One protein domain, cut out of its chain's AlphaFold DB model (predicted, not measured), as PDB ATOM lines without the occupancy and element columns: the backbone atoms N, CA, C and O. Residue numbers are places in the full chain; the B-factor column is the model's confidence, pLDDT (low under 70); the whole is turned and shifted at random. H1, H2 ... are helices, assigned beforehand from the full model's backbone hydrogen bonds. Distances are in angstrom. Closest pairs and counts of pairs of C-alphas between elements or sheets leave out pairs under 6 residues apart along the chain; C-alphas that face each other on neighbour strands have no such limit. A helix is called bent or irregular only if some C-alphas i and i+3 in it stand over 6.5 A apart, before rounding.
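What this domain is: This is residues 137 to 278 of the 281 residues of an uncharacterized protein of Strongylocentrotus purpuratus (UniProt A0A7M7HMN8). The longest helix, H6, meets the last part of H2 with its own first residues, 250 to 254, making a corner there, and reaches away as an arm, with residues 266 to 278 sticking out. H2 runs through the middle, with H1 along one side, H3 beside its last part and H4 crossing it. The printed part has 142 residues, with six named helices, H1 to H6 in chain order, that hold 112 of them, and no named strand; the class is all helix. The whole is only just loose, close to compact (radius of gyration of the C-alphas 17.8 A), and flat, spanning 51 by 50 by 25 A.

How they stand to each other: H6, residues 250 to 276, touches the hub H2, residues 171 to 196, with residues 250 to 254 alone, closest at the C-alphas of Ala 250 and Ser 195, 5.3 A. H4, residues 220 to 233, touches H2 at a steep tilt of 67 degrees; the C-alphas of Ala 227 and Ala 183 are closest, 4.6 A. H4 touches H6 too, closest at the C-alphas of Glu 228 and Leu 258, 5.9 A. H1, residues 137 to 162, forms a hairpin with H2, closest at the C-alphas of Thr 144 and Gln 188, 6.9 A. H3, residues 201 to 215, only just touches H2, with 3 pairs of C-alphas within 8 A; the closest are His 193 and Thr 203, 7.1 A, and the two form a hairpin. H5, residues 240 to 243, touches no helix. Every O i to N i+4 pair is within hydrogen-bond range in H1 and H3; H2 has 21 of 22, H4 8 of 10 and H6 22 of 23, and H5 is too short for one.

Where its parts are: H6 is 39.7 A long, H2 38.7 A, H1 37.7 A, H3 21.0 A, H4 20.4 A and H5 6.0 A. H1 begins at C-alpha 137 (327.521, 365.953, 312.652), and H6 ends at C-alpha 276 (323.100, 336.206, 351.190). H4 is irregular, but only just: C-alphas 229 and 232 are 6.9 A apart.

The domain as a whole: The C-alphas of Lys 139 and Arg 278, the two farthest apart, are 55.4 A apart. The printed part has no cut and no long link. Its mean pLDDT is 76.4; 49 residues are under 70, among them 162 to 174 and 232 to 248.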
ATOM      1  N   HIS A 137     327.739 367.367 312.365       66.00
ATOM      2  CA  HIS A 137     327.521 365.953 312.652       66.00
ATOM      3  C   HIS A 137     328.423 365.046 311.807       66.00
ATOM      4  O   HIS A 137     329.088 364.170 312.356       66.00
ATOM      5  N   ALA A 138     328.499 365.284 310.496       65.56
ATOM      6  CA  ALA A 138     329.364 364.529 309.593       65.56
ATOM      7  C   ALA A 138     330.848 364.671 309.970       65.56
ATOM      8  O   ALA A 138     331.584 363.682 309.972       65.56
ATOM      9  N   LYS A 139     331.283 365.879 310.354       68.06
ATOM     10  CA  LYS A 139     332.644 366.121 310.846       68.06
ATOM     11  C   LYS A 139     332.919 365.336 312.129       68.06
ATOM     12  O   LYS A 139     333.914 364.624 312.185       68.06
ATOM     13  N   ALA A 140     332.022 365.396 313.113       62.88
ATOM     14  CA  ALA A 140     332.164 364.639 314.357       62.88
ATOM     15  C   ALA A 140     332.240 363.120 314.108       62.88
ATOM     16  O   ALA A 140     333.106 362.450 314.659       62.88
ATOM     17  N   GLN A 141     331.391 362.582 313.225       70.19
ATOM     18  CA  GLN A 141     331.434 361.166 312.844       70.19
ATOM     19  C   GLN A 141     332.753 360.777 312.168       70.19
ATOM     20  O   GLN A 141     333.288 359.701 312.430       70.19
ATOM     21  N   ARG A 142     333.291 361.638 311.300       71.19
ATOM     22  CA  ARG A 142     334.587 361.402 310.656       71.19
ATOM     23  C   ARG A 142     335.720 361.369 311.678       71.19
ATOM     24  O   ARG A 142     336.539 360.462 311.595       71.19
ATOM     25  N   GLU A 143     335.770 362.321 312.607       66.50
ATOM     26  CA  GLU A 143     336.790 362.334 313.667       66.50
ATOM     27  C   GLU A 143     336.714 361.061 314.517       66.50
ATOM     28  O   GLU A 143     337.726 360.403 314.747       66.50
ATOM     29  N   THR A 144     335.499 360.629 314.866       68.50
ATOM     30  CA  THR A 144     335.246 359.337 315.515       68.50
ATOM     31  C   THR A 144     335.864 358.171 314.740       68.50
ATOM     32  O   THR A 144     336.648 357.399 315.294       68.50
ATOM     33  N   LEU A 145     335.564 358.064 313.441       70.94
ATOM     34  CA  LEU A 145     336.073 356.988 312.589       70.94
ATOM     35  C   LEU A 145     337.594 357.043 312.406       70.94
ATOM     36  O   LEU A 145     338.240 355.997 312.350       70.94
ATOM     37  N   LEU A 146     338.180 358.238 312.316       68.56
ATOM     38  CA  LEU A 146     339.631 358.411 312.249       68.56
ATOM     39  C   LEU A 146     340.302 357.988 313.557       68.56
ATOM     40  O   LEU A 146     341.320 357.301 313.498       68.56
ATOM     41  N   GLY A 147     339.703 358.306 314.708       68.81
ATOM     42  CA  GLY A 147     340.156 357.829 316.013       68.81
ATOM     43  C   GLY A 147     340.148 356.302 316.101       68.81
ATOM     44  O   GLY A 147     341.167 355.700 316.430       68.81
ATOM     45  N   ILE A 148     339.045 355.660 315.698       72.25
ATOM     46  CA  ILE A 148     338.943 354.189 315.647       72.25
ATOM     47  C   ILE A 148     339.989 353.601 314.685       72.25
ATOM     48  O   ILE A 148     340.637 352.601 314.997       72.25
ATOM     49  N   LYS A 149     340.205 354.219 313.518       71.38
ATOM     50  CA  LYS A 149     341.213 353.768 312.546       71.38
ATOM     51  C   LYS A 149     342.639 353.871 313.098       71.38
ATOM     52  O   LYS A 149     343.428 352.944 312.922       71.38
ATOM     53  N   ALA A 150     342.991 354.991 313.723       69.38
ATOM     54  CA  ALA A 150     344.310 355.181 314.321       69.38
ATOM     55  C   ALA A 150     344.544 354.161 315.442       69.38
ATOM     56  O   ALA A 150     345.593 353.520 315.488       69.38
ATOM     57  N   PHE A 151     343.522 353.943 316.272       66.88
ATOM     58  CA  PHE A 151     343.549 352.957 317.342       66.88
ATOM     59  C   PHE A 151     343.754 351.529 316.819       66.88
ATOM     60  O   PHE A 151     344.693 350.847 317.222       66.88
ATOM     61  N   THR A 152     342.929 351.094 315.864       68.94
ATOM     62  CA  THR A 152     343.045 349.759 315.250       68.94
ATOM     63  C   THR A 152     344.394 349.561 314.560       68.94
ATOM     64  O   THR A 152     345.000 348.505 314.707       68.94
ATOM     65  N   SER A 153     344.921 350.588 313.887       72.88
ATOM     66  CA  SER A 153     346.263 350.536 313.286       72.88
ATOM     67  C   SER A 153     347.351 350.360 314.352       72.88
ATOM     68  O   SER A 153     348.241 349.530 314.196       72.88
ATOM     69  N   GLN A 154     347.251 351.076 315.476       72.75
ATOM     70  CA  GLN A 154     348.190 350.946 316.591       72.75
ATOM     71  C   GLN A 154     348.095 349.575 317.279       72.75
ATOM     72  O   GLN A 154     349.119 349.009 317.667       72.75
ATOM     73  N   ALA A 155     346.889 349.024 317.430       68.06
ATOM     74  CA  ALA A 155     346.679 347.679 317.962       68.06
ATOM     75  C   ALA A 155     347.317 346.619 317.049       68.06
ATOM     76  O   ALA A 155     348.045 345.755 317.536       68.06
ATOM     77  N   VAL A 156     347.136 346.738 315.728       72.44
ATOM     78  CA  VAL A 156     347.782 345.865 314.733       72.44
ATOM     79  C   VAL A 156     349.304 345.957 314.812       72.44
ATOM     80  O   VAL A 156     349.958 344.927 314.938       72.44
ATOM     81  N   GLU A 157     349.884 347.159 314.858       75.75
ATOM     82  CA  GLU A 157     351.339 347.313 315.008       75.75
ATOM     83  C   GLU A 157     351.876 346.694 316.312       75.75
ATOM     84  O   GLU A 157     352.984 346.153 316.343       75.75
ATOM     85  N   ARG A 158     351.118 346.778 317.416       73.50
ATOM     86  CA  ARG A 158     351.488 346.130 318.686       73.50
ATOM     87  C   ARG A 158     351.449 344.608 318.566       73.50
ATOM     88  O   ARG A 158     352.343 343.957 319.105       73.50
ATOM     89  N   MET A 159     350.466 344.056 317.856       63.22
ATOM     90  CA  MET A 159     350.391 342.620 317.568       63.22
ATOM     91  C   MET A 159     351.558 342.166 316.682       63.22
ATOM     92  O   MET A 159     352.229 341.192 317.010       63.22
ATOM     93  N   GLU A 160     351.886 342.909 315.624       74.00
ATOM     94  CA  GLU A 160     353.015 342.596 314.733       74.00
ATOM     95  C   GLU A 160     354.368 342.635 315.462       74.00
ATOM     96  O   GLU A 160     355.218 341.766 315.252       74.00
ATOM     97  N   LYS A 161     354.559 343.593 316.380       73.81
ATOM     98  CA  LYS A 161     355.758 343.673 317.233       73.81
ATOM     99  C   LYS A 161     355.843 342.533 318.254       73.81
ATOM    100  O   LYS A 161     356.950 342.163 318.639       73.81
ATOM    101  N   ARG A 162     354.709 341.969 318.685       63.06
ATOM    102  CA  ARG A 162     354.658 340.780 319.556       63.06
ATOM    103  C   ARG A 162     354.849 339.469 318.778       63.06
ATOM    104  O   ARG A 162     355.394 338.521 319.327       63.06
ATOM    105  N   GLY A 163     354.504 339.437 317.490       52.22
ATOM    106  CA  GLY A 163     354.590 338.264 316.612       52.22
ATOM    107  C   GLY A 163     355.991 337.849 316.133       52.22
ATOM    108  O   GLY A 163     356.092 336.974 315.280       52.22
ATOM    109  N   HIS A 164     357.081 338.434 316.646       54.97
ATOM    110  CA  HIS A 164     358.443 337.920 316.395       54.97
ATOM    111  C   HIS A 164     358.863 336.782 317.343       54.97
ATOM    112  O   HIS A 164     359.956 336.234 317.200       54.97
ATOM    113  N   THR A 165     357.995 336.378 318.271       53.59
ATOM    114  CA  THR A 165     358.091 335.086 318.955       53.59
ATOM    115  C   THR A 165     356.967 334.192 318.452       53.59
ATOM    116  O   THR A 165     355.801 334.433 318.744       53.59
ATOM    117  N   ASP A 166     357.355 333.211 317.640       52.47
ATOM    118  CA  ASP A 166     356.543 332.125 317.094       52.47
ATOM    119  C   ASP A 166     355.571 331.566 318.146       52.47
ATOM    120  O   ASP A 166     356.031 331.065 319.167       52.47
ATOM    121  N   HIS A 167     354.260 331.732 317.929       50.31
ATOM    122  CA  HIS A 167     353.186 330.765 318.197       50.31
ATOM    123  C   HIS A 167     351.812 331.359 317.831       50.31
ATOM    124  O   HIS A 167     351.596 332.567 317.826       50.31
ATOM    125  N   THR A 168     350.896 330.460 317.470       53.78
ATOM    126  CA  THR A 168     349.472 330.659 317.163       53.78
ATOM    127  C   THR A 168     348.807 331.751 318.006       53.78
ATOM    128  O   THR A 168     348.826 331.641 319.228       53.78
ATOM    129  N   LEU A 169     348.189 332.745 317.346       53.03
ATOM    130  CA  LEU A 169     347.325 333.760 317.966       53.03
ATOM    131  C   LEU A 169     346.360 333.081 318.944       53.03
ATOM    132  O   LEU A 169     345.471 332.335 318.526       53.03
ATOM    133  N   ASP A 170     346.586 333.293 320.238       59.62
ATOM    134  CA  ASP A 170     345.730 332.765 321.288       59.62
ATOM    135  C   ASP A 170     344.408 333.544 321.271       59.62
ATOM    136  O   ASP A 170     344.384 334.754 321.036       59.62
ATOM    137  N   SER A 171     343.291 332.858 321.516       62.16
ATOM    138  CA  SER A 171     341.940 333.443 321.461       62.16
ATOM    139  C   SER A 171     341.775 334.658 322.385       62.16
ATOM    140  O   SER A 171     340.859 335.455 322.189       62.16
ATOM    141  N   ASN A 172     342.653 334.797 323.378       66.94
ATOM    142  CA  ASN A 172     342.670 335.890 324.341       66.94
ATOM    143  C   ASN A 172     343.102 337.233 323.731       66.94
ATOM    144  O   ASN A 172     342.529 338.260 324.083       66.94
ATOM    145  N   ASP A 173     344.032 337.245 322.768       67.50
ATOM    146  CA  ASP A 173     344.507 338.501 322.162       67.50
ATOM    147  C   ASP A 173     343.416 339.168 321.302       67.50
ATOM    148  O   ASP A 173     343.339 340.394 321.217       67.50
ATOM    149  N   MET A 174     342.531 338.374 320.681       69.94
ATOM    150  CA  MET A 174     341.383 338.908 319.936       69.94
ATOM    151  C   MET A 174     340.334 339.540 320.857       69.94
ATOM    152  O   MET A 174     339.779 340.582 320.506       69.94
ATOM    153  N   ILE A 175     340.092 338.937 322.025       74.88
ATOM    154  CA  ILE A 175     339.143 339.449 323.024       74.88
ATOM    155  C   ILE A 175     339.629 340.804 323.558       74.88
ATOM    156  O   ILE A 175     338.841 341.743 323.666       74.88
ATOM    157  N   ASP A 176     340.932 340.954 323.800       80.00
ATOM    158  CA  ASP A 176     341.510 342.226 324.244       80.00
ATOM    159  C   ASP A 176     341.321 343.347 323.207       80.00
ATOM    160  O   ASP A 176     340.976 344.472 323.570       80.00
ATOM    161  N   VAL A 177     341.504 343.068 321.912       77.06
ATOM    162  CA  VAL A 177     341.300 344.076 320.851       77.06
ATOM    163  C   VAL A 177     339.829 344.488 320.740       77.06
ATOM    164  O   VAL A 177     339.540 345.673 320.535       77.06
ATOM    165  N   GLU A 178     338.903 343.540 320.890       82.00
ATOM    166  CA  GLU A 178     337.460 343.798 320.886       82.00
ATOM    167  C   GLU A 178     337.058 344.701 322.060       82.00
ATOM    168  O   GLU A 178     336.504 345.780 321.834       82.00
ATOM    169  N   ILE A 179     337.452 344.339 323.288       85.94
ATOM    170  CA  ILE A 179     337.183 345.127 324.503       85.94
ATOM    171  C   ILE A 179     337.700 346.560 324.350       85.94
ATOM    172  O   ILE A 179     337.003 347.524 324.673       85.94
ATOM    173  N   GLN A 180     338.918 346.719 323.835       81.56
ATOM    174  CA  GLN A 180     339.527 348.034 323.663       81.56
ATOM    175  C   GLN A 180     338.813 348.885 322.608       81.56
ATOM    176  O   GLN A 180     338.618 350.086 322.804       81.56
ATOM    177  N   THR A 181     338.420 348.274 321.490       80.06
ATOM    178  CA  THR A 181     337.699 348.965 320.415       80.06
ATOM    179  C   THR A 181     336.336 349.444 320.907       80.06
ATOM    180  O   THR A 181     335.989 350.615 320.729       80.06
ATOM    181  N   ASP A 182     335.599 348.580 321.601       85.81
ATOM    182  CA  ASP A 182     334.290 348.912 322.158       85.81
ATOM    183  C   ASP A 182     334.383 349.977 323.254       85.81
ATOM    184  O   ASP A 182     333.544 350.880 323.317       85.81
ATOM    185  N   ALA A 183     335.441 349.949 324.066       87.31
ATOM    186  CA  ALA A 183     335.698 350.976 325.071       87.31
ATOM    187  C   ALA A 183     335.955 352.355 324.441       87.31
ATOM    188  O   ALA A 183     335.458 353.368 324.942       87.31
ATOM    189  N   CYS A 184     336.667 352.406 323.309       81.25
ATOM    190  CA  CYS A 184     336.860 353.639 322.541       81.25
ATOM    191  C   CYS A 184     335.530 354.182 322.002       81.25
ATOM    192  O   CYS A 184     335.251 355.379 322.117       81.25
ATOM    193  N   ILE A 185     334.693 353.308 321.432       85.00
ATOM    194  CA  ILE A 185     333.373 353.680 320.903       85.00
ATOM    195  C   ILE A 185     332.485 354.219 322.026       85.00
ATOM    196  O   ILE A 185     331.868 355.278 321.869       85.00
ATOM    197  N   LEU A 186     332.450 353.528 323.171       90.31
ATOM    198  CA  LEU A 186     331.721 353.969 324.357       90.31
ATOM    199  C   LEU A 186     332.181 355.361 324.788       90.31
ATOM    200  O   LEU A 186     331.356 356.259 324.944       90.31
ATOM    201  N   HIS A 187     333.485 355.574 324.935       87.31
ATOM    202  CA  HIS A 187     334.000 356.866 325.365       87.31
ATOM    203  C   HIS A 187     333.612 358.009 324.420       87.31
ATOM    204  O   HIS A 187     333.116 359.042 324.873       87.31
ATOM    205  N   GLN A 188     333.767 357.818 323.108       81.75
ATOM    206  CA  GLN A 188     333.368 358.832 322.132       81.75
ATOM    207  C   GLN A 188     331.861 359.109 322.171       81.75
ATOM    208  O   GLN A 188     331.441 360.261 322.042       81.75
ATOM    209  N   HIS A 189     331.040 358.079 322.398       87.50
ATOM    210  CA  HIS A 189     329.601 358.243 322.592       87.50
ATOM    211  C   HIS A 189     329.298 359.119 323.816       87.50
ATOM    212  O   HIS A 189     328.521 360.073 323.720       87.50
ATOM    213  N   LEU A 190     329.953 358.859 324.950       90.00
ATOM    214  CA  LEU A 190     329.795 359.657 326.167       90.00
ATOM    215  C   LEU A 190     330.232 361.111 325.950       90.00
ATOM    216  O   LEU A 190     329.472 362.030 326.266       90.00
ATOM    217  N   LEU A 191     331.403 361.337 325.345       86.12
ATOM    218  CA  LEU A 191     331.888 362.682 325.016       86.12
ATOM    219  C   LEU A 191     330.915 363.442 324.117       86.12
ATOM    220  O   LEU A 191     330.633 364.617 324.360       86.12
ATOM    221  N   HIS A 192     330.360 362.785 323.099       83.50
ATOM    222  CA  HIS A 192     329.386 363.395 322.201       83.50
ATOM    223  C   HIS A 192     328.159 363.922 322.953       83.50
ATOM    224  O   HIS A 192     327.722 365.055 322.734       83.50
ATOM    225  N   HIS A 193     327.607 363.112 323.854       85.75
ATOM    226  CA  HIS A 193     326.411 363.479 324.606       85.75
ATOM    227  C   HIS A 193     326.695 364.533 325.686       85.75
ATOM    228  O   HIS A 193     325.877 365.433 325.886       85.75
ATOM    229  N   LEU A 194     327.860 364.479 326.332       87.50
ATOM    230  CA  LEU A 194     328.246 365.417 327.392       87.50
ATOM    231  C   LEU A 194     328.750 366.771 326.861       87.50
ATOM    232  O   LEU A 194     328.630 367.785 327.555       87.50
ATOM    233  N   SER A 195     329.290 366.814 325.639       82.31
ATOM    234  CA  SER A 195     329.725 368.056 324.984       82.31
ATOM    235  C   SER A 195     328.556 368.856 324.406       82.31
ATOM    236  O   SER A 195     328.521 370.077 324.547       82.31
ATOM    237  N   LYS A 196     327.574 368.186 323.787       73.81
ATOM    238  CA  LYS A 196     326.444 368.856 323.121       73.81
ATOM    239  C   LYS A 196     325.348 369.315 324.070       73.81
ATOM    240  O   LYS A 196     324.750 370.367 323.850       73.81
ATOM    241  N   ASN A 197     325.076 368.542 325.116       68.81
ATOM    242  CA  ASN A 197     324.035 368.873 326.074       68.81
ATOM    243  C   ASN A 197     324.683 369.466 327.322       68.81
ATOM    244  O   ASN A 197     325.576 368.864 327.915       68.81
ATOM    245  N   ARG A 198     324.212 370.642 327.757       64.00
ATOM    246  CA  ARG A 198     324.525 371.185 329.087       64.00
ATOM    247  C   ARG A 198     323.908 370.261 330.142       64.00
ATOM    248  O   ARG A 198     322.812 370.543 330.604       64.00
ATOM    249  N   SER A 199     324.565 369.135 330.424       65.25
ATOM    250  CA  SER A 199     324.301 368.161 331.491       65.25
ATOM    251  C   SER A 199     322.833 368.081 331.937       65.25
ATOM    252  O   SER A 199     322.533 368.254 333.117       65.25
ATOM    253  N   SER A 200     321.890 367.886 331.007       83.31
ATOM    254  CA  SER A 200     320.487 367.738 331.397       83.31
ATOM    255  C   SER A 200     320.334 366.414 332.136       83.31
ATOM    256  O   SER A 200     320.934 365.416 331.729       83.31
ATOM    257  N   GLN A 201     319.505 366.381 333.182       88.62
ATOM    258  CA  GLN A 201     319.241 365.142 333.919       88.62
ATOM    259  C   GLN A 201     318.799 364.016 332.971       88.62
ATOM    260  O   GLN A 201     319.308 362.910 333.060       88.62
ATOM    261  N   SER A 202     317.983 364.341 331.962       89.06
ATOM    262  CA  SER A 202     317.565 363.390 330.925       89.06
ATOM    263  C   SER A 202     318.718 362.780 330.120       89.06
ATOM    264  O   SER A 202     318.631 361.624 329.717       89.06
ATOM    265  N   THR A 203     319.791 363.539 329.865       88.75
ATOM    266  CA  THR A 203     320.975 363.015 329.171       88.75
ATOM    267  C   THR A 203     321.725 362.058 330.087       88.75
ATOM    268  O   THR A 203     322.134 360.996 329.637       88.75
ATOM    269  N   LEU A 204     321.882 362.409 331.366       91.88
ATOM    270  CA  LEU A 204     322.540 361.540 332.341       91.88
ATOM    271  C   LEU A 204     321.763 360.238 332.538       91.88
ATOM    272  O   LEU A 204     322.369 359.176 332.470       91.88
ATOM    273  N   ASP A 205     320.440 360.307 332.698       92.69
ATOM    274  CA  ASP A 205     319.580 359.128 332.850       92.69
ATOM    275  C   ASP A 205     319.721 358.184 331.641       92.69
ATOM    276  O   ASP A 205     319.985 356.996 331.806       92.69
ATOM    277  N   TYR A 206     319.675 358.731 330.419       94.00
ATOM    278  CA  TYR A 206     319.912 357.962 329.193       94.00
ATOM    279  C   TYR A 206     321.293 357.285 329.172       94.00
ATOM    280  O   TYR A 206     321.409 356.116 328.805       94.00
ATOM    281  N   LEU A 207     322.352 358.005 329.558       94.44
ATOM    282  CA  LEU A 207     323.703 357.445 329.589       94.44
ATOM    283  C   LEU A 207     323.843 356.363 330.669       94.44
ATOM    284  O   LEU A 207     324.494 355.349 330.425       94.44
ATOM    285  N   HIS A 208     323.202 356.535 331.827       95.31
ATOM    286  CA  HIS A 208     323.137 355.514 332.873       95.31
ATOM    287  C   HIS A 208     322.466 354.231 332.370       95.31
ATOM    288  O   HIS A 208     323.026 353.151 332.570       95.31
ATOM    289  N   ASP A 209     321.328 354.347 331.683       93.88
ATOM    290  CA  ASP A 209     320.618 353.208 331.091       93.88
ATOM    291  C   ASP A 209     321.471 352.501 330.027       93.88
ATOM    292  O   ASP A 209     321.475 351.274 329.932       93.88
ATOM    293  N   LYS A 210     322.249 353.255 329.242       95.38
ATOM    294  CA  LYS A 210     323.159 352.669 328.250       95.38
ATOM    295  C   LYS A 210     324.339 351.939 328.871       95.38
ATOM    296  O   LYS A 210     324.683 350.858 328.399       95.38
ATOM    297  N   LEU A 211     324.933 352.482 329.930       96.12
ATOM    298  CA  LEU A 211     325.971 351.781 330.689       96.12
ATOM    299  C   LEU A 211     325.419 350.497 331.324       96.12
ATOM    300  O   LEU A 211     326.096 349.472 331.324       96.12
ATOM    301  N   GLU A 212     324.168 350.518 331.789       96.44
ATOM    302  CA  GLU A 212     323.466 349.331 332.285       96.44
ATOM    303  C   GLU A 212     323.281 348.268 331.192       96.44
ATOM    304  O   GLU A 212     323.582 347.098 331.423       96.44
ATOM    305  N   GLU A 213     322.848 348.669 329.992       94.81
ATOM    306  CA  GLU A 213     322.709 347.774 328.835       94.81
ATOM    307  C   GLU A 213     324.053 347.149 328.429       94.81
ATOM    308  O   GLU A 213     324.118 345.960 328.122       94.81
ATOM    309  N   ILE A 214     325.134 347.936 328.421       94.25
ATOM    310  CA  ILE A 214     326.479 347.454 328.076       94.25
ATOM    311  C   ILE A 214     326.973 346.467 329.126       94.25
ATOM    312  O   ILE A 214     327.453 345.400 328.764       94.25
ATOM    313  N   ALA A 215     326.795 346.769 330.411       94.12
ATOM    314  CA  ALA A 215     327.230 345.902 331.502       94.12
ATOM    315  C   ALA A 215     326.563 344.515 331.506       94.12
ATOM    316  O   ALA A 215     327.092 343.589 332.113       94.12
ATOM    317  N   GLN A 216     325.411 344.362 330.845       93.31
ATOM    318  CA  GLN A 216     324.727 343.074 330.682       93.31
ATOM    319  C   GLN A 216     325.291 342.222 329.531       93.31
ATOM    320  O   GLN A 216     324.931 341.050 329.409       93.31
ATOM    321  N   LYS A 217     326.146 342.787 328.672       93.19
ATOM    322  CA  LYS A 217     326.776 342.082 327.547       93.19
ATOM    323  C   LYS A 217     328.050 341.355 328.006       93.19
ATOM    324  O   LYS A 217     328.638 341.736 329.021       93.19
ATOM    325  N   PRO A 218     328.506 340.323 327.268       90.62
ATOM    326  CA  PRO A 218     329.816 339.721 327.499       90.62
ATOM    327  C   PRO A 218     330.909 340.794 327.497       90.62
ATOM    328  O   PRO A 218     330.900 341.669 326.635       90.62
ATOM    329  N   HIS A 219     331.808 340.744 328.479       91.62
ATOM    330  CA  HIS A 219     332.898 341.710 328.668       91.62
ATOM    331  C   HIS A 219     332.465 343.173 328.900       91.62
ATOM    332  O   HIS A 219     333.278 344.096 328.830       91.62
ATOM    333  N   GLY A 220     331.179 343.419 329.176       91.00
ATOM    334  CA  GLY A 220     330.629 344.769 329.293       91.00
ATOM    335  C   GLY A 220     331.244 345.599 330.420       91.00
ATOM    336  O   GLY A 220     331.453 346.802 330.262       91.00
ATOM    337  N   LEU A 221     331.561 344.973 331.555       92.12
ATOM    338  CA  LEU A 221     332.202 345.657 332.683       92.12
ATOM    339  C   LEU A 221     333.667 345.981 332.383       92.12
ATOM    340  O   LEU A 221     334.140 347.058 332.742       92.12
ATOM    341  N   GLU A 222     334.361 345.084 331.689       90.62
ATOM    342  CA  GLU A 222     335.730 345.260 331.220       90.62
ATOM    343  C   GLU A 222     335.808 346.409 330.214       90.62
ATOM    344  O   GLU A 222     336.671 347.270 330.356       90.62
ATOM    345  N   ILE A 223     334.856 346.502 329.282       92.75
ATOM    346  CA  ILE A 223     334.719 347.625 328.342       92.75
ATOM    347  C   ILE A 223     334.550 348.954 329.095       92.75
ATOM    348  O   ILE A 223     335.258 349.921 328.815       92.75
ATOM    349  N   ILE A 224     333.639 349.015 330.073       92.31
ATOM    350  CA  ILE A 224     333.365 350.238 330.854       92.31
ATOM    351  C   ILE A 224     334.587 350.635 331.698       92.31
ATOM    352  O   ILE A 224     334.959 351.809 331.738       92.31
ATOM    353  N   SER A 225     335.236 349.670 332.349       89.31
ATOM    354  CA  SER A 225     336.443 349.903 333.149       89.31
ATOM    355  C   SER A 225     337.633 350.320 332.283       89.31
ATOM    356  O   SER A 225     338.424 351.185 332.673       89.31
ATOM    357  N   PHE A 226     337.776 349.721 331.102       88.88
ATOM    358  CA  PHE A 226     338.814 350.095 330.151       88.88
ATOM    359  C   PHE A 226     338.583 351.524 329.655       88.88
ATOM    360  O   PHE A 226     339.516 352.327 329.661       88.88
ATOM    361  N   ALA A 227     337.335 351.864 329.315       88.88
ATOM    362  CA  ALA A 227     336.960 353.209 328.905       88.88
ATOM    363  C   ALA A 227     337.305 354.241 329.984       88.88
ATOM    364  O   ALA A 227     337.898 355.250 329.639       88.88
ATOM    365  N   GLU A 228     337.003 353.984 331.264       90.25
ATOM    366  CA  GLU A 228     337.305 354.894 332.388       90.25
ATOM    367  C   GLU A 228     338.809 355.128 332.574       90.25
ATOM    368  O   GLU A 228     339.259 356.275 332.662       90.25
ATOM    369  N   SER A 229     339.587 354.043 332.575       82.31
ATOM    370  CA  SER A 229     341.029 354.089 332.839       82.31
ATOM    371  C   SER A 229     341.826 354.774 331.725       82.31
ATOM    372  O   SER A 229     342.858 355.391 332.001       82.31
ATOM    373  N   HIS A 230     341.349 354.711 330.480       77.00
ATOM    374  CA  HIS A 230     342.077 355.213 329.313       77.00
ATOM    375  C   HIS A 230     341.725 356.646 328.899       77.00
ATOM    376  O   HIS A 230     342.472 357.212 328.098       77.00
ATOM    377  N   ILE A 231     340.705 357.282 329.498       75.75
ATOM    378  CA  ILE A 231     340.364 358.701 329.238       75.75
ATOM    379  C   ILE A 231     341.577 359.613 329.443       75.75
ATOM    380  O   ILE A 231     341.819 360.505 328.643       75.75
ATOM    381  N   LEU A 232     342.389 359.349 330.471       58.31
ATOM    382  CA  LEU A 232     343.585 360.147 330.760       58.31
ATOM    383  C   LEU A 232     344.765 359.874 329.815       58.31
ATOM    384  O   LEU A 232     345.720 360.643 329.795       58.31
ATOM    385  N   SER A 233     344.738 358.766 329.073       59.97
ATOM    386  CA  SER A 233     345.822 358.376 328.160       59.97
ATOM    387  C   SER A 233     345.630 358.892 326.733       59.97
ATOM    388  O   SER A 233     346.561 358.828 325.934       59.97
ATOM    389  N   TRP A 234     344.428 359.378 326.409       59.12
ATOM    390  CA  TRP A 234     344.072 359.892 325.084       59.12
ATOM    391  C   TRP A 234     344.236 361.400 324.941       59.12
ATOM    392  O   TRP A 234     344.058 361.927 323.844       59.12
ATOM    393  N   GLU A 235     344.628 362.086 326.014       55.06
ATOM    394  CA  GLU A 235     345.014 363.488 325.950       55.06
ATOM    395  C   GLU A 235     346.293 363.629 325.109       55.06
ATOM    396  O   GLU A 235     347.408 363.402 325.582       55.06
ATOM    397  N   ASN A 236     346.138 364.024 323.846       53.06
ATOM    398  CA  ASN A 236     347.239 364.635 323.118       53.06
ATOM    399  C   ASN A 236     347.533 365.989 323.771       53.06
ATOM    400  O   ASN A 236     346.642 366.822 323.944       53.06
ATOM    401  N   GLU A 237     348.802 366.215 324.099       49.38
ATOM    402  CA  GLU A 237     349.313 367.421 324.764       49.38
ATOM    403  C   GLU A 237     348.934 368.723 324.016       49.38
ATOM    404  O   GLU A 237     348.792 369.773 324.634       49.38
ATOM    405  N   GLU A 238     348.648 368.636 322.710       47.16
ATOM    406  CA  GLU A 238     348.196 369.746 321.856       47.16
ATOM    407  C   GLU A 238     346.745 370.214 322.103       47.16
ATOM    408  O   GLU A 238     346.413 371.345 321.752       47.16
ATOM    409  N   GLN A 239     345.862 369.406 322.710       49.47
ATOM    410  CA  GLN A 239     344.456 369.796 322.950       49.47
ATOM    411  C   GLN A 239     344.235 370.543 324.275       49.47
ATOM    412  O   GLN A 239     343.232 371.247 324.415       49.47
ATOM    413  N   ARG A 240     345.190 370.481 325.217       53.59
ATOM    414  CA  ARG A 240     345.092 371.160 326.523       53.59
ATOM    415  C   ARG A 240     345.126 372.688 326.428       53.59
ATOM    416  O   ARG A 240     344.497 373.356 327.239       53.59
ATOM    417  N   GLU A 241     345.808 373.262 325.436       51.62
ATOM    418  CA  GLU A 241     345.980 374.723 325.356       51.62
ATOM    419  C   GLU A 241     344.743 375.469 324.816       51.62
ATOM    420  O   GLU A 241     344.630 376.683 324.992       51.62
ATOM    421  N   ALA A 242     343.787 374.771 324.191       52.22
ATOM    422  CA  ALA A 242     342.619 375.400 323.568       52.22
ATOM    423  C   ALA A 242     341.360 375.445 324.464       52.22
ATOM    424  O   ALA A 242     340.496 376.297 324.248       52.22
ATOM    425  N   GLU A 243     341.232 374.560 325.462       52.62
ATOM    426  CA  GLU A 243     339.975 374.367 326.216       52.62
ATOM    427  C   GLU A 243     339.904 375.079 327.580       52.62
ATOM    428  O   GLU A 243     338.817 375.210 328.147       52.62
ATOM    429  N   ASP A 244     341.011 375.635 328.082       47.72
ATOM    430  CA  ASP A 244     341.147 376.128 329.468       47.72
ATOM    431  C   ASP A 244     340.320 377.392 329.820       47.72
ATOM    432  O   ASP A 244     340.405 377.926 330.926       47.72
ATOM    433  N   SER A 245     339.474 377.894 328.910       48.31
ATOM    434  CA  SER A 245     338.692 379.128 329.116       48.31
ATOM    435  C   SER A 245     337.182 378.938 329.350       48.31
ATOM    436  O   SER A 245     336.508 379.908 329.700       48.31
ATOM    437  N   LEU A 246     336.618 377.728 329.211       48.03
ATOM    438  CA  LEU A 246     335.157 377.523 329.149       48.03
ATOM    439  C   LEU A 246     334.656 376.284 329.919       48.03
ATOM    440  O   LEU A 246     333.992 375.406 329.377       48.03
ATOM    441  N   GLY A 247     334.863 376.269 331.237       55.06
ATOM    442  CA  GLY A 247     334.188 375.323 332.132       55.06
ATOM    443  C   GLY A 247     334.720 373.887 332.071       55.06
ATOM    444  O   GLY A 247     335.640 373.566 331.333       55.06
ATOM    445  N   ILE A 248     334.162 373.024 332.922       60.38
ATOM    446  CA  ILE A 248     334.624 371.640 333.104       60.38
ATOM    447  C   ILE A 248     334.553 370.895 331.759       60.38
ATOM    448  O   ILE A 248     333.449 370.646 331.248       60.38
ATOM    449  N   SER A 249     335.722 370.535 331.211       78.94
ATOM    450  CA  SER A 249     335.847 369.817 329.936       78.94
ATOM    451  C   SER A 249     334.939 368.580 329.918       78.94
ATOM    452  O   SER A 249     334.697 367.930 330.946       78.94
ATOM    453  N   ALA A 250     334.360 368.280 328.754       82.06
ATOM    454  CA  ALA A 250     333.480 367.126 328.572       82.06
ATOM    455  C   ALA A 250     334.176 365.810 328.964       82.06
ATOM    456  O   ALA A 250     333.507 364.890 329.431       82.06
ATOM    457  N   GLU A 251     335.505 365.757 328.860       82.69
ATOM    458  CA  GLU A 251     336.339 364.632 329.284       82.69
ATOM    459  C   GLU A 251     336.305 364.410 330.795       82.69
ATOM    460  O   GLU A 251     336.057 363.292 331.247       82.69
ATOM    461  N   ILE A 252     336.435 365.477 331.589       85.06
ATOM    462  CA  ILE A 252     336.337 365.402 333.054       85.06
ATOM    463  C   ILE A 252     334.952 364.888 333.456       85.06
ATOM    464  O   ILE A 252     334.838 364.014 334.315       85.06
ATOM    465  N   ARG A 253     333.894 365.387 332.803       87.69
ATOM    466  CA  ARG A 253     332.514 364.934 333.049       87.69
ATOM    467  C   ARG A 253     332.306 363.475 332.640       87.69
ATOM    468  O   ARG A 253     331.614 362.747 333.343       87.69
ATOM    469  N   CYS A 254     332.905 363.047 331.531       90.12
ATOM    470  CA  CYS A 254     332.861 361.664 331.061       90.12
ATOM    471  C   CYS A 254     333.515 360.723 332.072       90.12
ATOM    472  O   CYS A 254     332.913 359.728 332.477       90.12
ATOM    473  N   LYS A 255     334.703 361.094 332.558       89.25
ATOM    474  CA  LYS A 255     335.407 360.340 333.590       89.25
ATOM    475  C   LYS A 255     334.599 360.253 334.879       89.25
ATOM    476  O   LYS A 255     334.375 359.154 335.368       89.25
ATOM    477  N   GLN A 256     334.105 361.384 335.385       89.94
ATOM    478  CA  GLN A 256     333.272 361.421 336.592       89.94
ATOM    479  C   GLN A 256     332.050 360.507 336.473       89.94
ATOM    480  O   GLN A 256     331.798 359.712 337.372       89.94
ATOM    481  N   LEU A 257     331.340 360.559 335.341       93.38
ATOM    482  CA  LEU A 257     330.181 359.704 335.089       93.38
ATOM    483  C   LEU A 257     330.536 358.213 335.176       93.38
ATOM    484  O   LEU A 257     329.820 357.451 335.825       93.38
ATOM    485  N   LEU A 258     331.629 357.796 334.533       93.44
ATOM    486  CA  LEU A 258     332.075 356.403 334.550       93.44
ATOM    487  C   LEU A 258     332.515 355.961 335.950       93.44
ATOM    488  O   LEU A 258     332.083 354.904 336.412       93.44
ATOM    489  N   SER A 259     333.319 356.772 336.646       91.94
ATOM    490  CA  SER A 259     333.790 356.461 337.998       91.94
ATOM    491  C   SER A 259     332.620 356.351 338.988       91.94
ATOM    492  O   SER A 259     332.542 355.378 339.740       91.94
ATOM    493  N   ASP A 260     331.672 357.293 338.956       92.69
ATOM    494  CA  ASP A 260     330.489 357.287 339.827       92.69
ATOM    495  C   ASP A 260     329.589 356.077 339.547       92.69
ATOM    496  O   ASP A 260     329.078 355.431 340.470       92.69
ATOM    497  N   TRP A 261     329.413 355.737 338.265       95.25
ATOM    498  CA  TRP A 261     328.632 354.576 337.851       95.25
ATOM    499  C   TRP A 261     329.256 353.268 338.356       95.25
ATOM    500  O   TRP A 261     328.563 352.455 338.978       95.25
ATOM    501  N   LEU A 262     330.567 353.086 338.156       91.88
ATOM    502  CA  LEU A 262     331.308 351.906 338.613       91.88
ATOM    503  C   LEU A 262     331.273 351.783 340.141       91.88
ATOM    504  O   LEU A 262     330.969 350.711 340.669       91.88
ATOM    505  N   LEU A 263     331.490 352.885 340.864       90.75
ATOM    506  CA  LEU A 263     331.448 352.902 342.326       90.75
ATOM    507  C   LEU A 263     330.068 352.492 342.858       90.75
ATOM    508  O   LEU A 263     329.961 351.693 343.793       90.75
ATOM    509  N   LYS A 264     328.989 352.995 342.244       91.94
ATOM    510  CA  LYS A 264     327.615 352.618 342.604       91.94
ATOM    511  C   LYS A 264     327.375 351.119 342.413       91.94
ATOM    512  O   LYS A 264     326.730 350.501 343.260       91.94
ATOM    513  N   ARG A 265     327.901 350.523 341.340       88.75
ATOM    514  CA  ARG A 265     327.775 349.081 341.074       88.75
ATOM    515  C   ARG A 265     328.520 348.222 342.081       88.75
ATOM    516  O   ARG A 265     327.920 347.281 342.598       88.75
ATOM    517  N   VAL A 266     329.768 348.568 342.394       85.88
ATOM    518  CA  VAL A 266     330.566 347.850 343.401       85.88
ATOM    519  C   VAL A 266     329.837 347.845 344.746       85.88
ATOM    520  O   VAL A 266     329.648 346.789 345.344       85.88
ATOM    521  N   ASN A 267     329.305 348.996 345.168       85.88
ATOM    522  CA  ASN A 267     328.547 349.101 346.417       85.88
ATOM    523  C   ASN A 267     327.271 348.239 346.429       85.88
ATOM    524  O   ASN A 267     326.928 347.662 347.461       85.88
ATOM    525  N   ILE A 268     326.559 348.134 345.299       84.94
ATOM    526  CA  ILE A 268     325.371 347.271 345.179       84.94
ATOM    527  C   ILE A 268     325.760 345.791 345.261       84.94
ATOM    528  O   ILE A 268     325.079 345.028 345.947       84.94
ATOM    529  N   ALA A 269     326.845 345.388 344.595       80.38
ATOM    530  CA  ALA A 269     327.337 344.014 344.630       80.38
ATOM    531  C   ALA A 269     327.715 343.596 346.061       80.38
ATOM    532  O   ALA A 269     327.165 342.622 346.577       80.38
ATOM    533  N   SER A 270     328.522 344.406 346.757       78.69
ATOM    534  CA  SER A 270     328.912 344.142 348.150       78.69
ATOM    535  C   SER A 270     327.712 344.097 349.105       78.69
ATOM    536  O   SER A 270     327.669 343.289 350.030       78.69
ATOM    537  N   ALA A 271     326.691 344.933 348.887       79.94
ATOM    538  CA  ALA A 271     325.479 344.920 349.706       79.94
ATOM    539  C   ALA A 271     324.619 343.658 349.505       79.94
ATOM    540  O   ALA A 271     323.882 343.270 350.418       79.94
ATOM    541  N   ASN A 272     324.683 343.033 348.328       76.75
ATOM    542  CA  ASN A 272     323.955 341.801 348.031       76.75
ATOM    543  C   ASN A 272     324.670 340.564 348.592       76.75
ATOM    544  O   ASN A 272     323.995 339.700 349.145       76.75
ATOM    545  N   GLU A 273     326.004 340.522 348.555       73.69
ATOM    546  CA  GLU A 273     326.803 339.446 349.169       73.69
ATOM    547  C   GLU A 273     326.572 339.362 350.688       73.69
ATOM    548  O   GLU A 273     326.246 338.300 351.218       73.69
ATOM    549  N   ILE A 274     326.579 340.508 351.383       72.38
ATOM    550  CA  ILE A 274     326.319 340.581 352.836       72.38
ATOM    551  C   ILE A 274     324.900 340.101 353.201       72.38
ATOM    552  O   ILE A 274     324.652 339.652 354.324       72.38
ATOM    553  N   LYS A 275     323.928 340.225 352.288       70.62
ATOM    554  CA  LYS A 275     322.551 339.760 352.520       70.62
ATOM    555  C   LYS A 275     322.402 338.257 352.325       70.62
ATOM    556  O   LYS A 275     321.564 337.669 353.009       70.62
ATOM    557  N   ASP A 276     323.176 337.648 351.433       67.56
ATOM    558  CA  ASP A 276     323.100 336.206 351.190       67.56
ATOM    559  C   ASP A 276     323.804 335.410 352.302       67.56
ATOM    560  O   ASP A 276     323.270 334.401 352.753       67.56
ATOM    561  N   GLU A 277     324.886 335.942 352.887       67.19
ATOM    562  CA  GLU A 277     325.529 335.369 354.088       67.19
ATOM    563  C   GLU A 277     324.641 335.395 355.348       67.19
ATOM    564  O   GLU A 277     324.915 334.706 356.331       67.19
ATOM    565  N   ARG A 278     323.566 336.194 355.349       68.00
ATOM    566  CA  ARG A 278     322.627 336.324 356.477       68.00
ATOM    567  C   ARG A 278     321.365 335.475 356.341       68.00
ATOM    568  O   ARG A 278     320.522 335.533 357.240       68.00
TER     569      ARG A 278